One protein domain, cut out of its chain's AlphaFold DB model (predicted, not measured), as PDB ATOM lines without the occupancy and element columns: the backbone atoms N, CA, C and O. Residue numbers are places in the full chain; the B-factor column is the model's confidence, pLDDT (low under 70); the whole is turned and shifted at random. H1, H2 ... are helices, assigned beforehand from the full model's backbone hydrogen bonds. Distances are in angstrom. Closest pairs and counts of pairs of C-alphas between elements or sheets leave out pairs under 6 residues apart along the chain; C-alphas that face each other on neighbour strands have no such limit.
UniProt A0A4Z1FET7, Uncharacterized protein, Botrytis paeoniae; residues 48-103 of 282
ATOM      1  N   GLN A  48     -20.808  21.458 -29.382       63.72
ATOM      2  CA  GLN A  48     -21.628  22.506 -28.753       63.72
ATOM      3  C   GLN A  48     -22.739  22.999 -29.699       63.72
ATOM      4  O   GLN A  48     -22.888  24.187 -29.985       63.72
ATOM      5  N   SER A  49     -23.531  22.059 -30.223       61.88
ATOM      6  CA  SER A  49     -24.539  22.347 -31.246       61.88
ATOM      7  C   SER A  49     -25.702  23.193 -30.702       61.88
ATOM      8  O   SER A  49     -26.436  22.764 -29.812       61.88
ATOM      9  N   GLN A  50     -25.914  24.385 -31.269       66.75
ATOM     10  CA  GLN A  50     -27.037  25.282 -30.937       66.75
ATOM     11  C   GLN A  50     -28.270  25.040 -31.831       66.75
ATOM     12  O   GLN A  50     -29.013  25.960 -32.169       66.75
ATOM     13  N   THR A  51     -28.504  23.793 -32.239       83.19
ATOM     14  CA  THR A  51     -29.513  23.410 -33.241       83.19
ATOM     15  C   THR A  51     -30.866  23.019 -32.642       83.19
ATOM     16  O   THR A  51     -31.579  22.191 -33.201       83.19
ATOM     17  N   TYR A  52     -31.259  23.631 -31.518       87.31
ATOM     18  CA  TYR A  52     -32.432  23.222 -30.730       87.31
ATOM     19  C   TYR A  52     -33.715  23.041 -31.555       87.31
ATOM     20  O   TYR A  52     -34.381  22.021 -31.423       87.31
ATOM     21  N   VAL A  53     -34.053  23.997 -32.428       88.19
ATOM     22  CA  VAL A  53     -35.292  23.931 -33.226       88.19
ATOM     23  C   VAL A  53     -35.275  22.736 -34.179       88.19
ATOM     24  O   VAL A  53     -36.211  21.941 -34.169       88.19
ATOM     25  N   SER A  54     -34.197  22.556 -34.944       89.38
ATOM     26  CA  SER A  54     -34.070  21.408 -35.849       89.38
ATOM     27  C   SER A  54     -33.950  20.078 -35.101       89.38
ATOM     28  O   SER A  54     -34.353  19.038 -35.616       89.38
ATOM     29  N   ASP A  55     -33.416  20.089 -33.879       89.06
ATOM     30  CA  ASP A  55     -33.332  18.890 -33.049       89.06
ATOM     31  C   ASP A  55     -34.712  18.524 -32.481       89.06
ATOM     32  O   ASP A  55     -35.077  17.350 -32.478       89.06
ATOM     33  N   CYS A  56     -35.534  19.509 -32.100       88.44
ATOM     34  CA  CYS A  56     -36.950  19.286 -31.802       88.44
ATOM     35  C   CYS A  56     -37.691  18.694 -33.004       88.44
ATOM     36  O   CYS A  56     -38.418  17.719 -32.833       88.44
ATOM     37  N   GLU A  57     -37.488  19.234 -34.208       89.25
ATOM     38  CA  GLU A  57     -38.095  18.704 -35.435       89.25
ATOM     39  C   GLU A  57     -37.679  17.253 -35.697       89.25
ATOM     40  O   GLU A  57     -38.532  16.423 -36.009       89.25
ATOM     41  N   PHE A  58     -36.398  16.918 -35.500       88.31
ATOM     42  CA  PHE A  58     -35.900  15.548 -35.635       88.31
ATOM     43  C   PHE A  58     -36.641  14.563 -34.719       88.31
ATOM     44  O   PHE A  58     -36.990  13.466 -35.151       88.31
ATOM     45  N   PHE A  59     -36.905  14.951 -33.470       85.19
ATOM     46  CA  PHE A  59     -37.654  14.124 -32.521       85.19
ATOM     47  C   PHE A  59     -39.183  14.222 -32.678       85.19
ATOM     48  O   PHE A  59     -39.914  13.528 -31.972       85.19
ATOM     49  N   GLY A  60     -39.686  15.083 -33.568       89.44
ATOM     50  CA  GLY A  60     -41.117  15.380 -33.686       89.44
ATOM     51  C   GLY A  60     -41.688  16.131 -32.476       89.44
ATOM     52  O   GLY A  60     -42.883  16.046 -32.195       89.44
ATOM     53  N   PHE A  61     -40.845  16.839 -31.725       89.75
ATOM     54  CA  PHE A  61     -41.234  17.602 -30.545       89.75
ATOM     55  C   PHE A  61     -41.777  18.985 -30.907       89.75
ATOM     56  O   PHE A  61     -41.307  19.650 -31.829       89.75
ATOM     57  N   ASN A  62     -42.710  19.482 -30.093       87.75
ATOM     58  CA  ASN A  62     -43.066  20.896 -30.110       87.75
ATOM     59  C   ASN A  62     -41.944  21.708 -29.444       87.75
ATOM     60  O   ASN A  62     -41.680  21.533 -28.259       87.75
ATOM     61  N   HIS A  63     -41.325  22.633 -30.177       87.94
ATOM     62  CA  HIS A  63     -40.222  23.465 -29.682       87.94
ATOM     63  C   HIS A  63     -40.568  24.342 -28.460       87.94
ATOM     64  O   HIS A  63     -39.659  24.764 -27.744       87.94
ATOM     65  N   LYS A  64     -41.851  24.628 -28.200       86.12
ATOM     66  CA  LYS A  64     -42.300  25.347 -26.993       86.12
ATOM     67  C   LYS A  64     -42.447  24.433 -25.776       86.12
ATOM     68  O   LYS A  64     -42.301  24.903 -24.657       86.12
ATOM     69  N   TYR A  65     -42.738  23.154 -26.005       87.56
ATOM     70  CA  TYR A  65     -43.022  22.161 -24.966       87.56
ATOM     71  C   TYR A  65     -42.423  20.803 -25.371       87.56
ATOM     72  O   TYR A  65     -43.171  19.874 -25.703       87.56
ATOM     73  N   PRO A  66     -41.083  20.683 -25.431       88.88
ATOM     74  CA  PRO A  66     -40.437  19.486 -25.953       88.88
ATOM     75  C   PRO A  66     -40.625  18.323 -24.978       88.88
ATOM     76  O   PRO A  66     -40.144  18.349 -23.847       88.88
ATOM     77  N   ARG A  67     -41.334  17.283 -25.414       85.69
ATOM     78  CA  ARG A  67     -41.590  16.085 -24.609       85.69
ATOM     79  C   ARG A  67     -41.830  14.880 -25.499       85.69
ATOM     80  O   ARG A  67     -42.367  15.017 -26.598       85.69
ATOM     81  N   VAL A  68     -41.518  13.696 -24.983       82.38
ATOM     82  CA  VAL A  68     -42.014  12.456 -25.588       82.38
ATOM     83  C   VAL A  68     -43.513  12.341 -25.275       82.38
ATOM     84  O   VAL A  68     -43.901  12.589 -24.131       82.38
ATOM     85  N   PRO A  69     -44.374  11.955 -26.235       76.50
ATOM     86  CA  PRO A  69     -45.817  11.844 -26.001       76.50
ATOM     87  C   PRO A  69     -46.211  10.910 -24.848       76.50
ATOM     88  O   PRO A  69     -47.250  11.115 -24.227       76.50
ATOM     89  N   SER A  70     -45.387   9.898 -24.562       72.44
ATOM     90  CA  SER A  70     -45.584   8.945 -23.466       72.44
ATOM     91  C   SER A  70     -45.236   9.492 -22.083       72.44
ATOM     92  O   SER A  70     -45.595   8.858 -21.093       72.44
ATOM     93  N   ASN A  71     -44.508  10.609 -22.009       75.62
ATOM     94  CA  ASN A  71     -44.073  11.167 -20.736       75.62
ATOM     95  C   ASN A  71     -45.226  11.871 -20.022       75.62
ATOM     96  O   ASN A  71     -46.204  12.307 -20.643       75.62
ATOM     97  N   SER A  72     -45.064  12.041 -18.710       75.69
ATOM     98  CA  SER A  72     -45.955  12.872 -17.904       75.69
ATOM     99  C   SER A  72     -46.170  14.254 -18.559       75.69
ATOM    100  O   SER A  72     -45.201  14.863 -19.018       75.69
ATOM    101  N   PRO A  73     -47.405  14.795 -18.618       74.88
ATOM    102  CA  PRO A  73     -47.680  16.091 -19.250       74.88
ATOM    103  C   PRO A  73     -46.915  17.278 -18.654       74.88
ATOM    104  O   PRO A  73     -46.722  18.282 -19.337       74.88
ATOM    105  N   ILE A  74     -46.482  17.160 -17.397       80.25
ATOM    106  CA  ILE A  74     -45.684  18.178 -16.703       80.25
ATOM    107  C   ILE A  74     -44.185  18.075 -17.008       80.25
ATOM    108  O   ILE A  74     -43.443  19.015 -16.735       80.25
ATOM    109  N   PHE A  75     -43.733  16.961 -17.586       81.00
ATOM    110  CA  PHE A  75     -42.335  16.761 -17.933       81.00
ATOM    111  C   PHE A  75     -42.014  17.440 -19.267       81.00
ATOM    112  O   PHE A  75     -42.668  17.194 -20.284       81.00
ATOM    113  N   GLN A  76     -40.976  18.275 -19.269       86.44
ATOM    114  CA  GLN A  76     -40.481  18.968 -20.454       86.44
ATOM    115  C   GLN A  76     -38.957  18.946 -20.458       86.44
ATOM    116  O   GLN A  76     -38.321  19.200 -19.434       86.44
ATOM    117  N   PHE A  77     -38.372  18.675 -21.621       87.06
ATOM    118  CA  PHE A  77     -36.932  18.764 -21.793       87.06
ATOM    119  C   PHE A  77     -36.479  20.225 -21.820       87.06
ATOM    120  O   PHE A  77     -37.102  21.096 -22.426       87.06
ATOM    121  N   LYS A  78     -35.335  20.500 -21.207       89.44
ATOM    122  CA  LYS A  78     -34.603  21.748 -21.428       89.44
ATOM    123  C   LYS A  78     -33.963  21.720 -22.813       89.44
ATOM    124  O   LYS A  78     -33.659  20.654 -23.348       89.44
ATOM    125  N   SER A  79     -33.699  22.893 -23.382       86.31
ATOM    126  CA  SER A  79     -33.113  22.999 -24.724       86.31
ATOM    127  C   SER A  79     -31.805  22.219 -24.869       86.31
ATOM    128  O   SER A  79     -31.648  21.465 -25.825       86.31
ATOM    129  N   TRP A  80     -30.920  22.324 -23.876       85.31
ATOM    130  CA  TRP A  80     -29.647  21.601 -23.840       85.31
ATOM    131  C   TRP A  80     -29.808  20.080 -23.695       85.31
ATOM    132  O   TRP A  80     -28.959  19.330 -24.168       85.31
ATOM    133  N   GLN A  81     -30.903  19.602 -23.091       87.06
ATOM    134  CA  GLN A  81     -31.197  18.165 -23.038       87.06
ATOM    135  C   GLN A  81     -31.556  17.655 -24.433       87.06
ATOM    136  O   GLN A  81     -31.067  16.609 -24.847       87.06
ATOM    137  N   VAL A  82     -32.354  18.412 -25.194       87.31
ATOM    138  CA  VAL A  82     -32.733  18.042 -26.567       87.31
ATOM    139  C   VAL A  82     -31.514  18.021 -27.492       87.31
ATOM    140  O   VAL A  82     -31.302  17.031 -28.197       87.31
ATOM    141  N   THR A  83     -30.688  19.069 -27.464       87.25
ATOM    142  CA  THR A  83     -29.463  19.125 -28.278       87.25
ATOM    143  C   THR A  83     -28.461  18.049 -27.849       87.25
ATOM    144  O   THR A  83     -27.882  17.376 -28.701       87.25
ATOM    145  N   GLY A  84     -28.314  17.807 -26.541       84.69
ATOM    146  CA  GLY A  84     -27.458  16.756 -25.989       84.69
ATOM    147  C   GLY A  84     -27.883  15.355 -26.432       84.69
ATOM    148  O   GLY A  84     -27.062  14.599 -26.947       84.69
ATOM    149  N   MET A  85     -29.176  15.024 -26.334       86.81
ATOM    150  CA  MET A  85     -29.722  13.761 -26.853       86.81
ATOM    151  C   MET A  85     -29.428  13.585 -28.340       86.81
ATOM    152  O   MET A  85     -28.999  12.512 -28.765       86.81
ATOM    153  N   ARG A  86     -29.623  14.636 -29.145       87.56
ATOM    154  CA  ARG A  86     -29.342  14.565 -30.581       87.56
ATOM    155  C   ARG A  86     -27.863  14.329 -30.857       87.56
ATOM    156  O   ARG A  86     -27.538  13.537 -31.742       87.56
ATOM    157  N   GLN A  87     -26.980  14.989 -30.115       85.25
ATOM    158  CA  GLN A  87     -25.542  14.821 -30.272       85.25
ATOM    159  C   GLN A  87     -25.090  13.410 -29.888       85.25
ATOM    160  O   GLN A  87     -24.313  12.810 -30.628       85.25
ATOM    161  N   MET A  88     -25.629  12.839 -28.807       84.38
ATOM    162  CA  MET A  88     -25.362  11.444 -28.438       84.38
ATOM    163  C   MET A  88     -25.762  10.481 -29.560       84.38
ATOM    164  O   MET A  88     -24.970   9.618 -29.922       84.38
ATOM    165  N   ILE A  89     -26.935  10.672 -30.176       85.81
ATOM    166  CA  ILE A  89     -27.365   9.864 -31.331       85.81
ATOM    167  C   ILE A  89     -26.377  10.006 -32.494       85.81
ATOM    168  O   ILE A  89     -25.936   9.002 -33.034       85.81
ATOM    169  N   ARG A  90     -25.961  11.231 -32.851       85.69
ATOM    170  CA  ARG A  90     -24.986  11.455 -33.940       85.69
ATOM    171  C   ARG A  90     -23.646  10.762 -33.678       85.69
ATOM    172  O   ARG A  90     -23.033  10.256 -34.613       85.69
ATOM    173  N   ILE A  91     -23.187  10.755 -32.424       83.19
ATOM    174  CA  ILE A  91     -21.956  10.063 -32.028       83.19
ATOM    175  C   ILE A  91     -22.146   8.552 -32.157       83.19
ATOM    176  O   ILE A  91     -21.302   7.902 -32.759       83.19
ATOM    177  N   LEU A  92     -23.244   7.999 -31.642       82.44
ATOM    178  CA  LEU A  92     -23.510   6.556 -31.671       82.44
ATOM    179  C   LEU A  92     -23.834   6.025 -33.081       82.44
ATOM    180  O   LEU A  92     -23.526   4.875 -33.378       82.44
ATOM    181  N   ASP A  93     -24.377   6.863 -33.968       83.31
ATOM    182  CA  ASP A  93     -24.598   6.545 -35.385       83.31
ATOM    183  C   ASP A  93     -23.282   6.491 -36.190       83.31
ATOM    184  O   ASP A  93     -23.245   5.957 -37.302       83.31
ATOM    185  N   ASN A  94     -22.182   7.046 -35.663       82.25
ATOM    186  CA  ASN A  94     -20.880   6.975 -36.314       82.25
ATOM    187  C   ASN A  94     -20.281   5.568 -36.131       82.25
ATOM    188  O   ASN A  94     -19.935   5.201 -35.009       82.25
ATOM    189  N   PRO A  95     -20.031   4.801 -37.210       81.81
ATOM    190  CA  PRO A  95     -19.515   3.433 -37.101       81.81
ATOM    191  C   PRO A  95     -18.108   3.350 -36.489       81.81
ATOM    192  O   PRO A  95     -17.665   2.269 -36.102       81.81
ATOM    193  N   ASN A  96     -17.383   4.470 -36.418       82.81
ATOM    194  CA  ASN A  96     -16.064   4.544 -35.792       82.81
ATOM    195  C   ASN A  96     -16.131   4.864 -34.291       82.81
ATOM    196  O   ASN A  96     -15.128   4.702 -33.592       82.81
ATOM    197  N   ALA A  97     -17.275   5.337 -33.792       79.19
ATOM    198  CA  ALA A  97     -17.464   5.590 -32.376       79.19
ATOM    199  C   ALA A  97     -17.799   4.279 -31.662       79.19
ATOM    200  O   ALA A  97     -18.685   3.532 -32.065       79.19
ATOM    201  N   LYS A  98     -17.068   3.997 -30.583       76.75
ATOM    202  CA  LYS A  98     -17.319   2.827 -29.725       76.75
ATOM    203  C   LYS A  98     -18.066   3.179 -28.443       76.75
ATOM    204  O   LYS A  98     -18.618   2.297 -27.801       76.75
ATOM    205  N   ALA A  99     -18.029   4.450 -28.056       80.25
ATOM    206  CA  ALA A  99     -18.629   4.967 -26.839       80.25
ATOM    207  C   ALA A  99     -18.882   6.472 -26.983       80.25
ATOM    208  O   ALA A  99     -18.229   7.146 -27.784       80.25
ATOM    209  N   CYS A 100     -19.797   6.986 -26.166       82.12
ATOM    210  CA  CYS A 100     -20.071   8.407 -26.008       82.12
ATOM    211  C   CYS A 100     -19.838   8.788 -24.543       82.12
ATOM    212  O   CYS A 100     -20.295   8.078 -23.648       82.12
ATOM    213  N   LEU A 101     -19.137   9.897 -24.298       81.38
ATOM    214  CA  LEU A 101     -18.954  10.455 -22.960       81.38
ATOM    215  C   LEU A 101     -19.805  11.717 -22.839       81.38
ATOM    216  O   LEU A 101     -19.636  12.647 -23.626       81.38
ATOM    217  N   LEU A 102     -20.698  11.748 -21.852       80.62
ATOM    218  CA  LEU A 102     -21.430  12.952 -21.477       80.62
ATOM    219  C   LEU A 102     -20.747  13.568 -20.254       80.62
ATOM    220  O   LEU A 102     -20.657  12.927 -19.210       80.62
ATOM    221  N   ALA A 103     -20.244  14.790 -20.399       75.56
ATOM    222  CA  ALA A 103     -19.570  15.530 -19.338       75.56
ATOM    223  C   ALA A 103     -20.227  16.908 -19.205       75.56
ATOM    224  O   ALA A 103     -19.789  17.870 -19.834       75.56
TER     225      ALA A 103
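AT A GLANCE: This is residues 48 to 103 of the 282 residues of an uncharacterized protein of Botrytis paeoniae (UniProt A0A4Z1FET7). This is a domain of little regular structure: a longer helix, H2, and a short one, H1, meet near their starts as a V, with a long loop, residues 60 to 78, making one end of an elongated outline. At the other end residues 93 to 98 stick out, and the last residues fold back toward H2. The printed part has 56 residues, 22 of them in two named helices, H1 then H2, with no named strand: all helix. It is only just compact, close to loose, with a radius of gyration of the C-alphas of 12.2 A and spans of 37 by 21 by 20 A.

HOW THE PARTS SIT: Start at H2, residues 79 to 92; H1, residues 52 to 59, touches it. Their closest C-alphas, of Tyr 52 and Thr 83, are 5.6 A apart. The helices run the same way at a steep tilt of 57 degrees. In both, every O i to N i+4 pair is within hydrogen-bond range.

IN THESE COORDINATES: Find C-alpha 79 at (-33.113, 22.999, -24.724); from there H2 runs 20.3 A to C-alpha 92 at (-23.510, 6.556, -31.671). H1 begins at C-alpha 52, (-32.432, 23.222, -30.730), and runs 10.6 A.

THE WHOLE: The C-alphas farthest apart, of Ile 74 and Asn 96, are 37.8 A apart. The link from H1 to H2 is long, 19 residues. The printed part has no cut; pLDDT is under 70 at residues 48 to 50.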